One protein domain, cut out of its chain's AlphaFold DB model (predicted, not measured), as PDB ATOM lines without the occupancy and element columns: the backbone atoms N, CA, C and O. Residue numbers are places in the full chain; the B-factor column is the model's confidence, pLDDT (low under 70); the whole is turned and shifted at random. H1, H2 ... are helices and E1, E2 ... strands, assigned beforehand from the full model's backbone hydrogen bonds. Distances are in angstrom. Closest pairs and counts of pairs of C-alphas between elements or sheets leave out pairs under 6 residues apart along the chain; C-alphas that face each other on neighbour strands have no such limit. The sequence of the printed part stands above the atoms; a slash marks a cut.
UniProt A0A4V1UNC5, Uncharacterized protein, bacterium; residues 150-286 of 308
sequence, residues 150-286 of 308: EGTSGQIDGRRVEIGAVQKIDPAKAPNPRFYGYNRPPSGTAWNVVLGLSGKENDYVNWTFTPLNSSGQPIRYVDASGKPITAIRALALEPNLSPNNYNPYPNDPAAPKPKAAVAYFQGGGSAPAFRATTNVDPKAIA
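Overview. This is residues 150 to 286 of the 308 residues of an uncharacterized protein of bacterium (UniProt A0A4V1UNC5). Little of this domain is regular structure: a strongly twisted, curled five-stranded sheet has E4 beside its edge strand E7, and short strands E5 and E6 with helix H1 make a small head. The printed part has 137 residues, mostly strand, 54 in named elements: E1 E2 E3 E4 E5 H1 E6 E7 E8. The antiparallel sheet runs E1 E2 E3 E8 E7; the whole is compact, radius of gyration of the C-alphas 15.5 A, spans 44 by 33 by 25 A.

Arrangement. E1, residues 153 to 156, E2, 159 to 169, and E3, 190 to 197, form a meander of two hairpins, each strand the antiparallel neighbour of the one before; N 154 and O 161, 2.9 A, and N 164 and O 194, 2.8 A, are within hydrogen-bond range. E4, 205 to 212, pairs with no named strand; its closest C-alpha to E7, 265 to 268, is Phe 209, 5.8 A from that of Phe 265. E5, 221 to 223, is antiparallel to E6, 260 to 262, with N 222 and O 261 3.0 A apart. H1, 231 to 237, has every O i to N i+4 pair within range; its closest C-alpha to E6 is Ala 234, 5.5 A from that of Ala 260. E8, 273 to 278, neighbours E3, N 193 and O 276 2.8 A apart, and forms a hairpin with E7, N 277 and O 266 2.7 A apart.

Along the chain. E1 begins at C-alpha 153 (-18.923, -20.013, -43.091); E8 ends at C-alpha 278 (-27.186, -8.865, -30.753). E2, 27.9 A long, bends by 52 degrees at residue 165.

Size, cuts and confidence. The printed part has no cut. The links E2 to E3 and H1 to E6 are long. The pLDDT is under 70 in 37 residues, among them 174 to 188.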
ATOM      1  N   GLU A 150     -19.592 -11.059 -43.312       97.06
ATOM      2  CA  GLU A 150     -20.581 -11.539 -44.281       97.06
ATOM      3  C   GLU A 150     -19.952 -12.501 -45.305       97.06
ATOM      4  O   GLU A 150     -18.841 -12.278 -45.787       97.06
ATOM      5  N   GLY A 151     -20.650 -13.600 -45.591       96.44
ATOM      6  CA  GLY A 151     -20.208 -14.706 -46.439       96.44
ATOM      7  C   GLY A 151     -19.272 -15.707 -45.755       96.44
ATOM      8  O   GLY A 151     -18.966 -16.749 -46.333       96.44
ATOM      9  N   THR A 152     -18.811 -15.440 -44.528       97.69
ATOM     10  CA  THR A 152     -17.951 -16.390 -43.809       97.69
ATOM     11  C   THR A 152     -18.775 -17.568 -43.316       97.69
ATOM     12  O   THR A 152     -19.836 -17.384 -42.716       97.69
ATOM     13  N   SER A 153     -18.264 -18.783 -43.517       96.75
ATOM     14  CA  SER A 153     -18.923 -20.013 -43.091       96.75
ATOM     15  C   SER A 153     -18.000 -20.956 -42.329       96.75
ATOM     16  O   SER A 153     -16.790 -20.934 -42.541       96.75
ATOM     17  N   GLY A 154     -18.593 -21.823 -41.516       94.69
ATOM     18  CA  GLY A 154     -17.926 -22.903 -40.787       94.69
ATOM     19  C   GLY A 154     -18.785 -24.160 -40.755       94.69
ATOM     20  O   GLY A 154     -19.909 -24.160 -41.269       94.69
ATOM     21  N   GLN A 155     -18.251 -25.232 -40.176       92.88
ATOM     22  CA  GLN A 155     -18.913 -26.537 -40.099       92.88
ATOM     23  C   GLN A 155     -18.943 -27.046 -38.660       92.88
ATOM     24  O   GLN A 155     -17.913 -27.109 -38.001       92.88
ATOM     25  N   ILE A 156     -20.114 -27.469 -38.193       90.19
ATOM     26  CA  ILE A 156     -20.286 -28.101 -36.881       90.19
ATOM     27  C   ILE A 156     -21.318 -29.218 -36.993       90.19
ATOM     28  O   ILE A 156     -22.393 -29.030 -37.557       90.19
ATOM     29  N   ASP A 157     -20.949 -30.414 -36.535       86.88
ATOM     30  CA  ASP A 157     -21.754 -31.641 -36.636       86.88
ATOM     31  C   ASP A 157     -22.316 -31.903 -38.050       86.88
ATOM     32  O   ASP A 157     -23.479 -32.265 -38.235       86.88
ATOM     33  N   GLY A 158     -21.488 -31.674 -39.078       87.31
ATOM     34  CA  GLY A 158     -21.858 -31.858 -40.487       87.31
ATOM     35  C   GLY A 158     -22.807 -30.791 -41.046       87.31
ATOM     36  O   GLY A 158     -23.356 -30.972 -42.134       87.31
ATOM     37  N   ARG A 159     -23.017 -29.691 -40.313       88.06
ATOM     38  CA  ARG A 159     -23.863 -28.567 -40.717       88.06
ATOM     39  C   ARG A 159     -23.029 -27.320 -40.948       88.06
ATOM     40  O   ARG A 159     -22.298 -26.864 -40.070       88.06
ATOM     41  N   ARG A 160     -23.232 -26.713 -42.112       91.81
ATOM     42  CA  ARG A 160     -22.730 -25.393 -42.461       91.81
ATOM     43  C   ARG A 160     -23.514 -24.321 -41.716       91.81
ATOM     44  O   ARG A 160     -24.744 -24.281 -41.786       91.81
ATOM     45  N   VAL A 161     -22.778 -23.413 -41.091       92.75
ATOM     46  CA  VAL A 161     -23.286 -22.132 -40.597       92.75
ATOM     47  C   VAL A 161     -22.600 -21.026 -41.378       92.75
ATOM     48  O   VAL A 161     -21.388 -21.081 -41.562       92.75
ATOM     49  N   GLU A 162     -23.351 -20.036 -41.844       95.56
ATOM     50  CA  GLU A 162     -22.840 -18.910 -42.623       95.56
ATOM     51  C   GLU A 162     -23.364 -17.583 -42.084       95.56
ATOM     52  O   GLU A 162     -24.548 -17.452 -41.775       95.56
ATOM     53  N   ILE A 163     -22.490 -16.585 -41.986       96.44
ATOM     54  CA  ILE A 163     -22.876 -15.225 -41.617       96.44
ATOM     55  C   ILE A 163     -23.366 -14.513 -42.870       96.44
ATOM     56  O   ILE A 163     -22.605 -14.278 -43.798       96.44
ATOM     57  N   GLY A 164     -24.644 -14.162 -42.887       95.56
ATOM     58  CA  GLY A 164     -25.239 -13.305 -43.901       95.56
ATOM     59  C   GLY A 164     -25.209 -11.832 -43.494       95.56
ATOM     60  O   GLY A 164     -24.348 -11.376 -42.740       95.56
ATOM     61  N   ALA A 165     -26.196 -11.086 -43.984       95.25
ATOM     62  CA  ALA A 165     -26.288  -9.650 -43.762       95.25
ATOM     63  C   ALA A 165     -26.404  -9.280 -42.272       95.25
ATOM     64  O   ALA A 165     -27.187  -9.869 -41.516       95.25
ATOM     65  N   VAL A 166     -25.687  -8.221 -41.890       94.94
ATOM     66  CA  VAL A 166     -25.748  -7.595 -40.564       94.94
ATOM     67  C   VAL A 166     -26.345  -6.200 -40.697       94.94
ATOM     68  O   VAL A 166     -25.839  -5.362 -41.438       94.94
ATOM     69  N   GLN A 167     -27.435  -5.935 -39.983       93.69
ATOM     70  CA  GLN A 167     -28.188  -4.690 -40.117       93.69
ATOM     71  C   GLN A 167     -28.515  -4.106 -38.755       93.69
ATOM     72  O   GLN A 167     -28.998  -4.800 -37.862       93.69
ATOM     73  N   LYS A 168     -28.296  -2.801 -38.605       91.75
ATOM     74  CA  LYS A 168     -28.784  -2.061 -37.446       91.75
ATOM     75  C   LYS A 168     -30.311  -2.065 -37.467       91.75
ATOM     76  O   LYS A 168     -30.911  -1.749 -38.492       91.75
ATOM     77  N   ILE A 169     -30.928  -2.394 -36.341       87.38
ATOM     78  CA  ILE A 169     -32.381  -2.402 -36.185       87.38
ATOM     79  C   ILE A 169     -32.812  -1.499 -35.034       87.38
ATOM     80  O   ILE A 169     -32.038  -1.182 -34.129       87.38
ATOM     81  N   ASP A 170     -34.078  -1.097 -35.077       82.12
ATOM     82  CA  ASP A 170     -34.761  -0.520 -33.926       82.12
ATOM     83  C   ASP A 170     -35.006  -1.638 -32.893       82.12
ATOM     84  O   ASP A 170     -35.698  -2.607 -33.225       82.12
ATOM     85  N   PRO A 171     -34.474  -1.539 -31.658       74.25
ATOM     86  CA  PRO A 171     -34.712  -2.538 -30.620       74.25
ATOM     87  C   PRO A 171     -36.199  -2.791 -30.345       74.25
ATOM     88  O   PRO A 171     -36.567  -3.910 -30.000       74.25
ATOM     89  N   ALA A 172     -37.066  -1.786 -30.536       72.12
ATOM     90  CA  ALA A 172     -38.513  -1.937 -30.364       72.12
ATOM     91  C   ALA A 172     -39.160  -2.823 -31.445       72.12
ATOM     92  O   ALA A 172     -40.274  -3.309 -31.260       72.12
ATOM     93  N   LYS A 173     -38.464  -3.044 -32.567       72.12
ATOM     94  CA  LYS A 173     -38.898  -3.876 -33.698       72.12
ATOM     95  C   LYS A 173     -38.133  -5.198 -33.780       72.12
ATOM     96  O   LYS A 173     -38.242  -5.898 -34.788       72.12
ATOM     97  N   ALA A 174     -37.332  -5.533 -32.768       68.19
ATOM     98  CA  ALA A 174     -36.608  -6.794 -32.749       68.19
ATOM     99  C   ALA A 174     -37.610  -7.970 -32.759       68.19
ATOM    100  O   ALA A 174     -38.564  -7.953 -31.981       68.19
ATOM    101  N   PRO A 175     -37.409  -8.995 -33.611       58.69
ATOM    102  CA  PRO A 175     -38.353 -10.104 -33.790       58.69
ATOM    103  C   PRO A 175     -38.543 -10.963 -32.532       58.69
ATOM    104  O   PRO A 175     -39.491 -11.737 -32.457       58.69
ATOM    105  N   ASN A 176     -37.680 -10.798 -31.528       56.56
ATOM    106  CA  ASN A 176     -37.878 -11.356 -30.202       56.56
ATOM    107  C   ASN A 176     -37.723 -10.248 -29.140       56.56
ATOM    108  O   ASN A 176     -36.639 -10.078 -28.584       56.56
ATOM    109  N   PRO A 177     -38.774  -9.444 -28.878       46.88
ATOM    110  CA  PRO A 177     -38.700  -8.336 -27.922       46.88
ATOM    111  C   PRO A 177     -38.638  -8.838 -26.476       46.88
ATOM    112  O   PRO A 177     -38.216  -8.116 -25.578       46.88
ATOM    113  N   ARG A 178     -39.057 -10.091 -26.260       50.16
ATOM    114  CA  ARG A 178     -38.945 -10.812 -24.999       50.16
ATOM    115  C   ARG A 178     -37.645 -11.591 -25.020       50.16
ATOM    116  O   ARG A 178     -37.623 -12.816 -25.107       50.16
ATOM    117  N   PHE A 179     -36.556 -10.841 -24.918       54.16
ATOM    118  CA  PHE A 179     -35.353 -11.360 -24.293       54.16
ATOM    119  C   PHE A 179     -35.808 -12.105 -23.045       54.16
ATOM    120  O   PHE A 179     -36.580 -11.539 -22.266       54.16
ATOM    121  N   TYR A 180     -35.411 -13.373 -22.892       41.66
ATOM    122  CA  TYR A 180     -35.595 -14.099 -21.635       41.66
ATOM    123  C   TYR A 180     -35.349 -13.088 -20.500       41.66
ATOM    124  O   TYR A 180     -34.379 -12.353 -20.558       41.66
ATOM    125  N   GLY A 181     -36.310 -12.847 -19.614       46.56
ATOM    126  CA  GLY A 181     -36.191 -11.895 -18.499       46.56
ATOM    127  C   GLY A 181     -36.024 -10.377 -18.765       46.56
ATOM    128  O   GLY A 181     -36.524  -9.608 -17.950       46.56
ATOM    129  N   TYR A 182     -35.406  -9.881 -19.843       49.03
ATOM    130  CA  TYR A 182     -35.254  -8.431 -20.047       49.03
ATOM    131  C   TYR A 182     -36.502  -7.839 -20.699       49.03
ATOM    132  O   TYR A 182     -36.623  -7.768 -21.920       49.03
ATOM    133  N   ASN A 183     -37.404  -7.305 -19.877       52.03
ATOM    134  CA  ASN A 183     -38.572  -6.562 -20.362       52.03
ATOM    135  C   ASN A 183     -38.213  -5.227 -21.048       52.03
ATOM    136  O   ASN A 183     -39.090  -4.523 -21.549       52.03
ATOM    137  N   ARG A 184     -36.926  -4.852 -21.055       57.56
ATOM    138  CA  ARG A 184     -36.396  -3.676 -21.747       57.56
ATOM    139  C   ARG A 184     -35.051  -4.019 -22.378       57.56
ATOM    140  O   ARG A 184     -34.102  -4.256 -21.627       57.56
ATOM    141  N   PRO A 185     -34.912  -3.994 -23.713       58.50
ATOM    142  CA  PRO A 185     -33.583  -3.922 -24.297       58.50
ATOM    143  C   PRO A 185     -32.873  -2.671 -23.746       58.50
ATOM    144  O   PRO A 185     -33.537  -1.654 -23.499       58.50
ATOM    145  N   PRO A 186     -31.547  -2.712 -23.522       57.25
ATOM    146  CA  PRO A 186     -30.801  -1.535 -23.089       57.25
ATOM    147  C   PRO A 186     -31.064  -0.336 -24.006       57.25
ATOM    148  O   PRO A 186     -31.382  -0.506 -25.186       57.25
ATOM    149  N   SER A 187     -30.940   0.891 -23.480       58.12
ATOM    150  CA  SER A 187     -30.902   2.089 -24.331       58.12
ATOM    151  C   SER A 187     -29.750   1.928 -25.299       58.12
ATOM    152  O   SER A 187     -28.615   2.120 -24.885       58.12
ATOM    153  N   GLY A 188     -30.009   1.537 -26.542       64.50
ATOM    154  CA  GLY A 188     -28.896   1.209 -27.406       64.50
ATOM    155  C   GLY A 188     -29.241   0.692 -28.777       64.50
ATOM    156  O   GLY A 188     -30.399   0.555 -29.161       64.50
ATOM    157  N   THR A 189     -28.172   0.444 -29.523       75.06
ATOM    158  CA  THR A 189     -28.234  -0.134 -30.858       75.06
ATOM    159  C   THR A 189     -28.437  -1.641 -30.742       75.06
ATOM    160  O   THR A 189     -27.668  -2.312 -30.062       75.06
ATOM    161  N   ALA A 190     -29.444  -2.172 -31.431       85.38
ATOM    162  CA  ALA A 190     -29.560  -3.601 -31.684       85.38
ATOM    163  C   ALA A 190     -29.180  -3.886 -33.137       85.38
ATOM    164  O   ALA A 190     -29.370  -3.049 -34.027       85.38
ATOM    165  N   TRP A 191     -28.649  -5.076 -33.375       90.38
ATOM    166  CA  TRP A 191     -28.247  -5.535 -34.694       90.38
ATOM    167  C   TRP A 191     -28.937  -6.852 -34.992       90.38
ATOM    168  O   TRP A 191     -28.913  -7.764 -34.170       90.38
ATOM    169  N   ASN A 192     -29.545  -6.944 -36.167       91.19
ATOM    170  CA  ASN A 192     -30.034  -8.189 -36.724       91.19
ATOM    171  C   ASN A 192     -28.930  -8.808 -37.583       91.19
ATOM    172  O   ASN A 192     -28.376  -8.140 -38.455       91.19
ATOM    173  N   VAL A 193     -28.642 -10.077 -37.349       93.06
ATOM    174  CA  VAL A 193     -27.666 -10.878 -38.080       93.06
ATOM    175  C   VAL A 193     -28.419 -12.032 -38.718       93.06
ATOM    176  O   VAL A 193     -29.052 -12.833 -38.026       93.06
ATOM    177  N   VAL A 194     -28.380 -12.111 -40.042       92.62
ATOM    178  CA  VAL A 194     -28.889 -13.276 -40.765       92.62
ATOM    179  C   VAL A 194     -27.831 -14.367 -40.690       92.62
ATOM    180  O   VAL A 194     -26.682 -14.127 -41.039       92.62
ATOM    181  N   LEU A 195     -28.212 -15.557 -40.244       91.94
ATOM    182  CA  LEU A 195     -27.369 -16.743 -40.254       91.94
ATOM    183  C   LEU A 195     -27.976 -17.778 -41.201       91.94
ATOM    184  O   LEU A 195     -29.120 -18.200 -41.021       91.94
ATOM    185  N   GLY A 196     -27.215 -18.181 -42.212       91.25
ATOM    186  CA  GLY A 196     -27.546 -19.326 -43.052       91.25
ATOM    187  C   GLY A 196     -27.218 -20.611 -42.304       91.25
ATOM    188  O   GLY A 196     -26.099 -20.767 -41.818       91.25
ATOM    189  N   LEU A 197     -28.180 -21.525 -42.201       87.81
ATOM    190  CA  LEU A 197     -27.989 -22.825 -41.558       87.81
ATOM    191  C   LEU A 197     -28.322 -23.926 -42.561       87.81
ATOM    192  O   LEU A 197     -29.451 -23.999 -43.047       87.81
ATOM    193  N   SER A 198     -27.366 -24.806 -42.854       82.25
ATOM    194  CA  SER A 198     -27.669 -26.024 -43.605       82.25
ATOM    195  C   SER A 198     -28.208 -27.094 -42.657       82.25
ATOM    196  O   SER A 198     -27.603 -27.372 -41.622       82.25
ATOM    197  N   GLY A 199     -29.306 -27.739 -43.026       70.06
ATOM    198  CA  GLY A 199     -29.872 -28.853 -42.278       70.06
ATOM    199  C   GLY A 199     -31.236 -29.237 -42.831       70.06
ATOM    200  O   GLY A 199     -31.841 -28.474 -43.585       70.06
ATOM    201  N   LYS A 200     -31.720 -30.426 -42.467       64.25
ATOM    202  CA  LYS A 200     -33.118 -30.790 -42.704       64.25
ATOM    203  C   LYS A 200     -33.991 -30.017 -41.715       64.25
ATOM    204  O   LYS A 200     -33.603 -29.840 -40.563       64.25
ATOM    205  N   GLU A 201     -35.171 -29.593 -42.157       58.91
ATOM    206  CA  GLU A 201     -36.123 -28.781 -41.380       58.91
ATOM    207  C   GLU A 201     -36.535 -29.425 -40.037       58.91
ATOM    208  O   GLU A 201     -36.915 -28.721 -39.107       58.91
ATOM    209  N   ASN A 202     -36.370 -30.748 -39.900       56.72
ATOM    210  CA  ASN A 202     -36.838 -31.537 -38.755       56.72
ATOM    211  C   ASN A 202     -35.766 -31.885 -37.715       56.72
ATOM    212  O   ASN A 202     -36.078 -32.530 -36.714       56.72
ATOM    213  N   ASP A 203     -34.513 -31.485 -37.920       66.38
ATOM    214  CA  ASP A 203     -33.484 -31.743 -36.921       66.38
ATOM    215  C   ASP A 203     -33.502 -30.608 -35.894       66.38
ATOM    216  O   ASP A 203     -32.929 -29.540 -36.128       66.38
ATOM    217  N   TYR A 204     -34.180 -30.836 -34.767       66.88
ATOM    218  CA  TYR A 204     -34.226 -29.913 -33.632       66.88
ATOM    219  C   TYR A 204     -32.820 -29.689 -33.049       66.88
ATOM    220  O   TYR A 204     -32.393 -30.362 -32.109       66.88
ATOM    221  N   VAL A 205     -32.098 -28.726 -33.625       79.25
ATOM    222  CA  VAL A 205     -30.792 -28.260 -33.158       79.25
ATOM    223  C   VAL A 205     -30.943 -26.879 -32.542       79.25
ATOM    224  O   VAL A 205     -31.347 -25.919 -33.200       79.25
ATOM    225  N   ASN A 206     -30.580 -26.786 -31.271       84.12
ATOM    226  CA  ASN A 206     -30.406 -25.543 -30.550       84.12
ATOM    227  C   ASN A 206     -28.989 -25.021 -30.790       84.12
ATOM    228  O   ASN A 206     -27.998 -25.712 -30.543       84.12
ATOM    229  N   TRP A 207     -28.904 -23.775 -31.236       86.19
ATOM    230  CA  TRP A 207     -27.650 -23.103 -31.540       86.19
ATOM    231  C   TRP A 207     -27.312 -22.097 -30.447       86.19
ATOM    232  O   TRP A 207     -28.149 -21.281 -30.065       86.19
ATOM    233  N   THR A 208     -26.073 -22.132 -29.966       89.44
ATOM    234  CA  THR A 208     -25.525 -21.116 -29.066       89.44
ATOM    235  C   THR A 208     -24.430 -20.352 -29.789       89.44
ATOM    236  O   THR A 208     -23.530 -20.945 -30.382       89.44
ATOM    237  N   PHE A 209     -24.494 -19.027 -29.709       91.81
ATOM    238  CA  PHE A 209     -23.565 -18.122 -30.370       91.81
ATOM    239  C   PHE A 209     -22.884 -17.247 -29.322       91.81
ATOM    240  O   PHE A 209     -23.551 -16.585 -28.528       91.81
ATOM    241  N   THR A 210     -21.554 -17.240 -29.305       95.38
ATOM    242  CA  THR A 210     -20.756 -16.425 -28.386       95.38
ATOM    243  C   THR A 210     -19.882 -15.464 -29.191       95.38
ATOM    244  O   THR A 210     -18.982 -15.920 -29.900       95.38
ATOM    245  N   PRO A 211     -20.113 -14.143 -29.109       96.81
ATOM    246  CA  PRO A 211     -19.277 -13.170 -29.799       96.81
ATOM    247  C   PRO A 211     -17.900 -13.078 -29.131       96.81
ATOM    248  O   PRO A 211     -17.795 -12.943 -27.908       96.81
ATOM    249  N   LEU A 212     -16.840 -13.134 -29.937       98.31
ATOM    250  CA  LEU A 212     -15.452 -13.049 -29.488       98.31
ATOM    251  C   LEU A 212     -14.795 -11.763 -29.996       98.31
ATOM    252  O   LEU A 212     -15.011 -11.347 -31.136       98.31
ATOM    253  N   ASN A 213     -13.957 -11.149 -29.161       98.06
ATOM    254  CA  ASN A 213     -13.137 -10.000 -29.551       98.06
ATOM    255  C   ASN A 213     -11.902 -10.424 -30.375       98.06
ATOM    256  O   ASN A 213     -11.663 -11.611 -30.600       98.06
ATOM    257  N   SER A 214     -11.090  -9.456 -30.808       98.06
ATOM    258  CA  SER A 214      -9.862  -9.696 -31.590       98.06
ATOM    259  C   SER A 214      -8.810 -10.548 -30.873       98.06
ATOM    260  O   SER A 214      -7.984 -11.172 -31.532       98.06
ATOM    261  N   SER A 215      -8.860 -10.617 -29.543       97.69
ATOM    262  CA  SER A 215      -7.997 -11.471 -28.721       97.69
ATOM    263  C   SER A 215      -8.571 -12.881 -28.508       97.69
ATOM    264  O   SER A 215      -8.016 -13.646 -27.723       97.69
ATOM    265  N   GLY A 216      -9.702 -13.223 -29.137       97.19
ATOM    266  CA  GLY A 216     -10.381 -14.516 -28.978       97.19
ATOM    267  C   GLY A 216     -11.145 -14.676 -27.658       97.19
ATOM    268  O   GLY A 216     -11.585 -15.774 -27.325       97.19
ATOM    269  N   GLN A 217     -11.314 -13.602 -26.883       97.81
ATOM    270  CA  GLN A 217     -12.023 -13.650 -25.605       97.81
ATOM    271  C   GLN A 217     -13.521 -13.370 -25.789       97.81
ATOM    272  O   GLN A 217     -13.879 -12.480 -26.568       97.81
ATOM    273  N   PRO A 218     -14.408 -14.056 -25.038       97.06
ATOM    274  CA  PRO A 218     -15.837 -13.763 -25.053       97.06
ATOM    275  C   PRO A 218     -16.149 -12.324 -24.644       97.06
ATOM    276  O   PRO A 218     -15.727 -11.858 -23.581       97.06
ATOM    277  N   ILE A 219     -16.950 -11.639 -25.454       95.88
ATOM    278  CA  ILE A 219     -17.524 -10.338 -25.113       95.88
ATOM    279  C   ILE A 219     -18.705 -10.603 -24.180       95.88
ATOM    280  O   ILE A 219     -19.714 -11.154 -24.603       95.88
ATOM    281  N   ARG A 220     -18.564 -10.249 -22.897       92.38
ATOM    282  CA  ARG A 220     -19.580 -10.532 -21.861       92.38
ATOM    283  C   ARG A 220     -20.469  -9.345 -21.520       92.38
ATOM    284  O   ARG A 220     -21.603  -9.543 -21.100       92.38
ATOM    285  N   TYR A 221     -19.958  -8.130 -21.682       91.81
ATOM    286  CA  TYR A 221     -20.658  -6.905 -21.314       91.81
ATOM    287  C   TYR A 221     -20.447  -5.836 -22.372       91.81
ATOM    288  O   TYR A 221     -19.364  -5.732 -22.954       91.81
ATOM    289  N   VAL A 222     -21.476  -5.021 -22.570       91.38
ATOM    290  CA  VAL A 222     -21.441  -3.859 -23.453       91.38
ATOM    291  C   VAL A 222     -22.029  -2.637 -22.759       91.38
ATOM    292  O   VAL A 222     -22.842  -2.761 -21.842       91.38
ATOM    293  N   ASP A 223     -21.607  -1.452 -23.185       90.88
ATOM    294  CA  ASP A 223     -22.276  -0.209 -22.812       90.88
ATOM    295  C   ASP A 223     -23.568   0.015 -23.624       90.88
ATOM    296  O   ASP A 223     -23.929  -0.771 -24.504       90.88
ATOM    297  N   ALA A 224     -24.262   1.119 -23.347       85.56
ATOM    298  CA  ALA A 224     -25.452   1.561 -24.076       85.56
ATOM    299  C   ALA A 224     -25.258   1.680 -25.608       85.56
ATOM    300  O   ALA A 224     -26.215   1.595 -26.369       85.56
ATOM    301  N   SER A 225     -24.035   1.868 -26.108       87.75
ATOM    302  CA  SER A 225     -23.773   1.943 -27.553       87.75
ATOM    303  C   SER A 225     -23.534   0.578 -28.208       87.75
ATOM    304  O   SER A 225     -23.551   0.490 -29.436       87.75
ATOM    305  N   GLY A 226     -23.362  -0.478 -27.406       89.81
ATOM    306  CA  GLY A 226     -22.982  -1.817 -27.853       89.81
ATOM    307  C   GLY A 226     -21.471  -2.063 -27.855       89.81
ATOM    308  O   GLY A 226     -21.013  -3.107 -28.324       89.81
ATOM    309  N   LYS A 227     -20.674  -1.129 -27.321       94.75
ATOM    310  CA  LYS A 227     -19.219  -1.271 -27.245       94.75
ATOM    311  C   LYS A 227     -18.838  -2.201 -26.088       94.75
ATOM    312  O   LYS A 227     -19.341  -2.001 -24.980       94.75
ATOM    313  N   PRO A 228     -17.922  -3.168 -26.288       95.69
ATOM    314  CA  PRO A 228     -17.451  -4.028 -25.209       95.69
ATOM    315  C   PRO A 228     -16.840  -3.246 -24.046       95.69
ATOM    316  O   PRO A 228     -16.021  -2.345 -24.247       95.69
ATOM    317  N   ILE A 229     -17.198  -3.635 -22.823       95.19
ATOM    318  CA  ILE A 229     -16.648  -3.092 -21.576       95.19
ATOM    319  C   ILE A 229     -16.261  -4.219 -20.616       95.19
ATOM    320  O   ILE A 229     -16.689  -5.365 -20.756       95.19
ATOM    321  N   THR A 230     -15.431  -3.904 -19.623       95.62
ATOM    322  CA  THR A 230     -15.040  -4.865 -18.584       95.62
ATOM    323  C   THR A 230     -16.183  -5.116 -17.598       95.62
ATOM    324  O   THR A 230     -17.054  -4.266 -17.416       95.62
ATOM    325  N   ALA A 231     -16.141  -6.252 -16.894       92.44
ATOM    326  CA  ALA A 231     -17.103  -6.563 -15.832       92.44
ATOM    327  C   ALA A 231     -17.126  -5.483 -14.733       92.44
ATOM    328  O   ALA A 231     -18.194  -5.056 -14.310       92.44
ATOM    329  N   ILE A 232     -15.948  -4.983 -14.332       94.94
ATOM    330  CA  ILE A 232     -15.813  -3.905 -13.337       94.94
ATOM    331  C   ILE A 232     -16.542  -2.645 -13.810       94.94
ATOM    332  O   ILE A 232     -17.290  -2.035 -13.050       94.94
ATOM    333  N   ARG A 233     -16.362  -2.256 -15.080       95.06
ATOM    334  CA  ARG A 233     -17.044  -1.084 -15.634       95.06
ATOM    335  C   ARG A 233     -18.551  -1.304 -15.738       95.06
ATOM    336  O   ARG A 233     -19.299  -0.374 -15.457       95.06
ATOM    337  N   ALA A 234     -18.983  -2.502 -16.123       91.12
ATOM    338  CA  ALA A 234     -20.395  -2.847 -16.213       91.12
ATOM    339  C   ALA A 234     -21.082  -2.756 -14.842       91.12
ATOM    340  O   ALA A 234     -22.091  -2.072 -14.730       91.12
ATOM    341  N   LEU A 235     -20.488  -3.336 -13.793       90.19
ATOM    342  CA  LEU A 235     -21.001  -3.265 -12.418       90.19
ATOM    343  C   LEU A 235     -20.950  -1.847 -11.832       90.19
ATOM    344  O   LEU A 235     -21.828  -1.463 -11.070       90.19
ATOM    345  N   ALA A 236     -19.959  -1.033 -12.206       92.25
ATOM    346  CA  ALA A 236     -19.919   0.373 -11.801       92.25
ATOM    347  C   ALA A 236     -21.040   1.211 -12.444       92.25
ATOM    348  O   ALA A 236     -21.461   2.216 -11.875       92.25
ATOM    349  N   LEU A 237     -21.497   0.832 -13.642       89.50
ATOM    350  CA  LEU A 237     -22.610   1.485 -14.336       89.50
ATOM    351  C   LEU A 237     -23.967   0.942 -13.882       89.50
ATOM    352  O   LEU A 237     -24.907   1.718 -13.756       89.50
ATOM    353  N   GLU A 238     -24.043  -0.365 -13.633       87.25
ATOM    354  CA  GLU A 238     -25.240  -1.100 -13.232       87.25
ATOM    355  C   GLU A 238     -24.895  -2.081 -12.092       87.25
ATOM    356  O   GLU A 238     -24.604  -3.253 -12.344       87.25
ATOM    357  N   PRO A 239     -24.926  -1.638 -10.818       85.50
ATOM    358  CA  PRO A 239     -24.508  -2.461  -9.673       85.50
ATOM    359  C   PRO A 239     -25.312  -3.751  -9.478       85.50
ATOM    360  O   PRO A 239     -24.809  -4.713  -8.903       85.50
ATOM    361  N   ASN A 240     -26.545  -3.788  -9.988       78.88
ATOM    362  CA  ASN A 240     -27.432  -4.952  -9.926       78.88
ATOM    363  C   ASN A 240     -27.327  -5.854 -11.168       78.88
ATOM    364  O   ASN A 240     -28.122  -6.784 -11.327       78.88
ATOM    365  N   LEU A 241     -26.376  -5.586 -12.071       77.19
ATOM    366  CA  LEU A 241     -26.174  -6.388 -13.269       77.19
ATOM    367  C   LEU A 241     -25.591  -7.748 -12.884       77.19
ATOM    368  O   LEU A 241     -24.405  -7.881 -12.595       77.19
ATOM    369  N   SER A 242     -26.423  -8.780 -12.923       69.12
ATOM    370  CA  SER A 242     -25.978 -10.159 -12.758       69.12
ATOM    371  C   SER A 242     -26.119 -10.904 -14.082       69.12
ATOM    372  O   SER A 242     -27.159 -10.792 -14.727       69.12
ATOM    373  N   PRO A 243     -25.115 -11.705 -14.485       63.59
ATOM    374  CA  PRO A 243     -25.238 -12.576 -15.652       63.59
ATOM    375  C   PRO A 243     -26.308 -13.665 -15.460       63.59
ATOM    376  O   PRO A 243     -26.788 -14.218 -16.442       63.59
ATOM    377  N   ASN A 244     -26.685 -13.950 -14.206       59.12
ATOM    378  CA  ASN A 244     -27.652 -14.987 -13.844       59.12
ATOM    379  C   ASN A 244     -29.022 -14.414 -13.447       59.12
ATOM    380  O   ASN A 244     -30.012 -15.140 -13.465       59.12
ATOM    381  N   ASN A 245     -29.096 -13.133 -13.062       55.06
ATOM    382  CA  ASN A 245     -30.361 -12.500 -12.697       55.06
ATOM    383  C   ASN A 245     -30.972 -11.845 -13.934       55.06
ATOM    384  O   ASN A 245     -30.676 -10.703 -14.280       55.06
ATOM    385  N   TYR A 246     -31.792 -12.636 -14.616       51.38
ATOM    386  CA  TYR A 246     -32.269 -12.369 -15.966       51.38
ATOM    387  C   TYR A 246     -33.301 -11.225 -16.046       51.38
ATOM    388  O   TYR A 246     -33.581 -10.738 -17.135       51.38
ATOM    389  N   ASN A 247     -33.853 -10.754 -14.921       54.06
ATOM    390  CA  ASN A 247     -34.780  -9.619 -14.896       54.06
ATOM    391  C   ASN A 247     -34.553  -8.698 -13.682       54.06
ATOM    392  O   ASN A 247     -35.268  -8.807 -12.685       54.06
ATOM    393  N   PRO A 248     -33.575  -7.779 -13.734       49.47
ATOM    394  CA  PRO A 248     -33.339  -6.857 -12.628       49.47
ATOM    395  C   PRO A 248     -34.348  -5.696 -12.549       49.47
ATOM    396  O   PRO A 248     -34.289  -4.945 -11.579       49.47
ATOM    397  N   TYR A 249     -35.270  -5.525 -13.516       55.41
ATOM    398  CA  TYR A 249     -36.166  -4.359 -13.548       55.41
ATOM    399  C   TYR A 249     -37.657  -4.728 -13.669       55.41
ATOM    400  O   TYR A 249     -38.045  -5.477 -14.569       55.41
ATOM    401  N   PRO A 250     -38.538  -4.159 -12.823       54.47
ATOM    402  CA  PRO A 250     -39.980  -4.280 -13.006       54.47
ATOM    403  C   PRO A 250     -40.414  -3.691 -14.361       54.47
ATOM    404  O   PRO A 250     -39.735  -2.844 -14.943       54.47
ATOM    405  N   ASN A 251     -41.579  -4.117 -14.856       61.69
ATOM    406  CA  ASN A 251     -42.209  -3.654 -16.103       61.69
ATOM    407  C   ASN A 251     -42.567  -2.148 -16.137       61.69
ATOM    408  O   ASN A 251     -43.390  -1.750 -16.949       61.69
ATOM    409  N   ASP A 252     -41.977  -1.298 -15.295       65.94
ATOM    410  CA  ASP A 252     -42.313   0.119 -15.127       65.94
ATOM    411  C   ASP A 252     -41.759   0.989 -16.270       65.94
ATOM    412  O   ASP A 252     -40.554   1.247 -16.276       65.94
ATOM    413  N   PRO A 253     -42.583   1.480 -17.229       66.38
ATOM    414  CA  PRO A 253     -42.192   2.361 -18.348       66.38
ATOM    415  C   PRO A 253     -41.279   3.523 -17.958       66.38
ATOM    416  O   PRO A 253     -40.410   3.866 -18.760       66.38
ATOM    417  N   ALA A 254     -41.404   4.049 -16.739       70.69
ATOM    418  CA  ALA A 254     -40.639   5.189 -16.250       70.69
ATOM    419  C   ALA A 254     -39.215   4.846 -15.773       70.69
ATOM    420  O   ALA A 254     -38.399   5.756 -15.614       70.69
ATOM    421  N   ALA A 255     -38.882   3.565 -15.575       69.12
ATOM    422  CA  ALA A 255     -37.552   3.169 -15.123       69.12
ATOM    423  C   ALA A 255     -36.465   3.606 -16.127       69.12
ATOM    424  O   ALA A 255     -36.627   3.379 -17.338       69.12
ATOM    425  N   PRO A 256     -35.350   4.200 -15.653       73.94
ATOM    426  CA  PRO A 256     -34.264   4.637 -16.518       73.94
ATOM    427  C   PRO A 256     -33.701   3.452 -17.305       73.94
ATOM    428  O   PRO A 256     -33.591   2.336 -16.798       73.94
ATOM    429  N   LYS A 257     -33.351   3.695 -18.569       74.94
ATOM    430  CA  LYS A 257     -32.751   2.659 -19.409       74.94
ATOM    431  C   LYS A 257     -31.342   2.323 -18.891       74.94
ATOM    432  O   LYS A 257     -30.615   3.248 -18.519       74.94
ATOM    433  N   PRO A 258     -30.947   1.038 -18.887       78.75
ATOM    434  CA  PRO A 258     -29.665   0.636 -18.332       78.75
ATOM    435  C   PRO A 258     -28.505   1.143 -19.201       78.75
ATOM    436  O   PRO A 258     -28.572   1.134 -20.434       78.75
ATOM    437  N   LYS A 259     -27.433   1.586 -18.542       87.06
ATOM    438  CA  LYS A 259     -26.207   2.149 -19.135       87.06
ATOM    439  C   LYS A 259     -25.194   1.080 -19.547       87.06
ATOM    440  O   LYS A 259     -24.280   1.373 -20.320       87.06
ATOM    441  N   ALA A 260     -25.351  -0.134 -19.032       87.75
ATOM    442  CA  ALA A 260     -24.592  -1.321 -19.392       87.75
ATOM    443  C   ALA A 260     -25.523  -2.534 -19.470       87.75
ATOM    444  O   ALA A 260     -26.579  -2.565 -18.842       87.75
ATOM    445  N   ALA A 261     -25.126  -3.544 -20.235       85.44
ATOM    446  CA  ALA A 261     -25.878  -4.781 -20.369       85.44
ATOM    447  C   ALA A 261     -24.951  -5.987 -20.511       85.44
ATOM    448  O   ALA A 261     -23.791  -5.863 -20.912       85.44
ATOM    449  N   VAL A 262     -25.495  -7.167 -20.221       86.81
ATOM    450  CA  VAL A 262     -24.886  -8.433 -20.635       86.81
ATOM    451  C   VAL A 262     -24.938  -8.502 -22.164       86.81
ATOM    452  O   VAL A 262     -25.953  -8.165 -22.782       86.81
ATOM    453  N   ALA A 263     -23.825  -8.884 -22.781       89.06
ATOM    454  CA  ALA A 263     -23.763  -9.124 -24.214       89.06
ATOM    455  C   ALA A 263     -24.597 -10.360 -24.559       89.06
ATOM    456  O   ALA A 263     -24.484 -11.391 -23.895       89.06
ATOM    457  N   TYR A 264     -25.417 -10.277 -25.600       86.31
ATOM    458  CA  TYR A 264     -26.222 -11.403 -26.052       86.31
ATOM    459  C   TYR A 264     -26.090 -11.599 -27.556       86.31
ATOM    460  O   TYR A 264     -25.863 -10.657 -28.308       86.31
ATOM    461  N   PHE A 265     -26.286 -12.838 -27.990       87.94
ATOM    462  CA  PHE A 265     -26.426 -13.196 -29.392       87.94
ATOM    463  C   PHE A 265     -27.492 -14.290 -29.469       87.94
ATOM    464  O   PHE A 265     -27.220 -15.467 -29.248       87.94
ATOM    465  N   GLN A 266     -28.743 -13.880 -29.660       81.38
ATOM    466  CA  GLN A 266     -29.904 -14.756 -29.515       81.38
ATOM    467  C   GLN A 266     -30.809 -14.621 -30.722       81.38
ATOM    468  O   GLN A 266     -31.007 -13.526 -31.231       81.38
ATOM    469  N   GLY A 267     -31.401 -15.716 -31.165       74.06
ATOM    470  CA  GLY A 267     -32.338 -15.695 -32.274       74.06
ATOM    471  C   GLY A 267     -33.384 -16.778 -32.133       74.06
ATOM    472  O   GLY A 267     -33.300 -17.640 -31.259       74.06
ATOM    473  N   GLY A 268     -34.376 -16.700 -33.004       66.50
ATOM    474  CA  GLY A 268     -35.382 -17.731 -33.191       66.50
ATOM    475  C   GLY A 268     -35.575 -17.959 -34.682       66.50
ATOM    476  O   GLY A 268     -35.402 -17.042 -35.487       66.50
ATOM    477  N   GLY A 269     -35.912 -19.188 -35.048       65.19
ATOM    478  CA  GLY A 269     -36.144 -19.590 -36.431       65.19
ATOM    479  C   GLY A 269     -35.667 -21.012 -36.691       65.19
ATOM    480  O   GLY A 269     -34.861 -21.552 -35.936       65.19
ATOM    481  N   SER A 270     -36.178 -21.605 -37.762       64.50
ATOM    482  CA  SER A 270     -35.712 -22.874 -38.321       64.50
ATOM    483  C   SER A 270     -34.836 -22.619 -39.553       64.50
ATOM    484  O   SER A 270     -34.814 -21.522 -40.116       64.50
ATOM    485  N   ALA A 271     -34.080 -23.637 -39.971       64.94
ATOM    486  CA  ALA A 271     -33.407 -23.635 -41.268       64.94
ATOM    487  C   ALA A 271     -34.413 -23.314 -42.404       64.94
ATOM    488  O   ALA A 271     -35.591 -23.646 -42.273       64.94
ATOM    489  N   PRO A 272     -33.984 -22.679 -43.514       73.38
ATOM    490  CA  PRO A 272     -32.592 -22.438 -43.915       73.38
ATOM    491  C   PRO A 272     -31.987 -21.113 -43.419       73.38
ATOM    492  O   PRO A 272     -30.791 -20.889 -43.604       73.38
ATOM    493  N   ALA A 273     -32.779 -20.228 -42.805       78.75
ATOM    494  CA  ALA A 273     -32.322 -18.902 -42.390       78.75
ATOM    495  C   ALA A 273     -32.766 -18.574 -40.962       78.75
ATOM    496  O   ALA A 273     -33.950 -18.424 -40.669       78.75
ATOM    497  N   PHE A 274     -31.786 -18.393 -40.087       82.94
ATOM    498  CA  PHE A 274     -31.967 -18.015 -38.696       82.94
ATOM    499  C   PHE A 274     -31.686 -16.521 -38.527       82.94
ATOM    500  O   PHE A 274     -30.682 -16.009 -39.021       82.94
ATOM    501  N   ARG A 275     -32.567 -15.792 -37.837       86.75
ATOM    502  CA  ARG A 275     -32.342 -14.373 -37.524       86.75
ATOM    503  C   ARG A 275     -31.915 -14.241 -36.074       86.75
ATOM    504  O   ARG A 275     -32.713 -14.466 -35.164       86.75
ATOM    505  N   ALA A 276     -30.661 -13.861 -35.873       88.56
ATOM    506  CA  ALA A 276     -30.122 -13.540 -34.566       88.56
ATOM    507  C   ALA A 276     -30.174 -12.032 -34.319       88.56
ATOM    508  O   ALA A 276     -29.990 -11.227 -35.224       88.56
ATOM    509  N   THR A 277     -30.392 -11.640 -33.075       88.44
ATOM    510  CA  THR A 277     -30.247 -10.276 -32.583       88.44
ATOM    511  C   THR A 277     -29.077 -10.224 -31.607       88.44
ATOM    512  O   THR A 277     -28.909 -11.121 -30.776       88.44
ATOM    513  N   THR A 278     -28.279  -9.162 -31.688       90.62
ATOM    514  CA  THR A 278     -27.186  -8.865 -30.753       90.62
ATOM    515  C   THR A 278     -27.197  -7.392 -30.349       90.62
ATOM    516  O   THR A 278     -27.566  -6.522 -31.143       90.62
ATOM    517  N   ASN A 279     -26.797  -7.103 -29.110       90.31
ATOM    518  CA  ASN A 279     -26.499  -5.746 -28.635       90.31
ATOM    519  C   ASN A 279     -25.017  -5.376 -28.768       90.31
ATOM    520  O   ASN A 279     -24.639  -4.271 -28.394       90.31
ATOM    521  N   VAL A 280     -24.173  -6.278 -29.262       93.12
ATOM    522  CA  VAL A 280     -22.753  -6.006 -29.484       93.12
ATOM    523  C   VAL A 280     -22.582  -5.308 -30.829       93.12
ATOM    524  O   VAL A 280     -23.142  -5.756 -31.828       93.12
ATOM    525  N   ASP A 281     -21.801  -4.227 -30.868       94.38
ATOM    526  CA  ASP A 281     -21.386  -3.595 -32.123       94.38
ATOM    527  C   ASP A 281     -20.658  -4.629 -33.007       94.38
ATOM    528  O   ASP A 281     -19.616  -5.144 -32.587       94.38
ATOM    529  N   PRO A 282     -21.155  -4.926 -34.226       96.19
ATOM    530  CA  PRO A 282     -20.532  -5.838 -35.179       96.19
ATOM    531  C   PRO A 282     -19.042  -5.597 -35.383       96.19
ATOM    532  O   PRO A 282     -18.287  -6.551 -35.518       96.19
ATOM    533  N   LYS A 283     -18.594  -4.335 -35.348       97.00
ATOM    534  CA  LYS A 283     -17.178  -3.985 -35.537       97.00
ATOM    535  C   LYS A 283     -16.282  -4.453 -34.394       97.00
ATOM    536  O   LYS A 283     -15.067  -4.518 -34.556       97.00
ATOM    537  N   ALA A 284     -16.861  -4.729 -33.231       97.31
ATOM    538  CA  ALA A 284     -16.139  -5.225 -32.073       97.31
ATOM    539  C   ALA A 284     -16.073  -6.762 -32.022       97.31
ATOM    540  O   ALA A 284     -15.300  -7.308 -31.231       97.31
ATOM    541  N   ILE A 285     -16.864  -7.453 -32.849       98.12
ATOM    542  CA  ILE A 285     -16.876  -8.912 -32.950       98.12
ATOM    543  C   ILE A 285     -15.860  -9.311 -34.023       98.12
ATOM    544  O   ILE A 285     -16.040  -9.017 -35.198       98.12
ATOM    545  N   ALA A 286     -14.786  -9.989 -33.626       98.50
ATOM    546  CA  ALA A 286     -13.812 -10.525 -34.575       98.50
ATOM    547  C   ALA A 286     -14.214 -11.920 -35.061       98.50
ATOM    548  O   ALA A 286     -14.051 -12.251 -36.236       98.50
TER     549      ALA A 286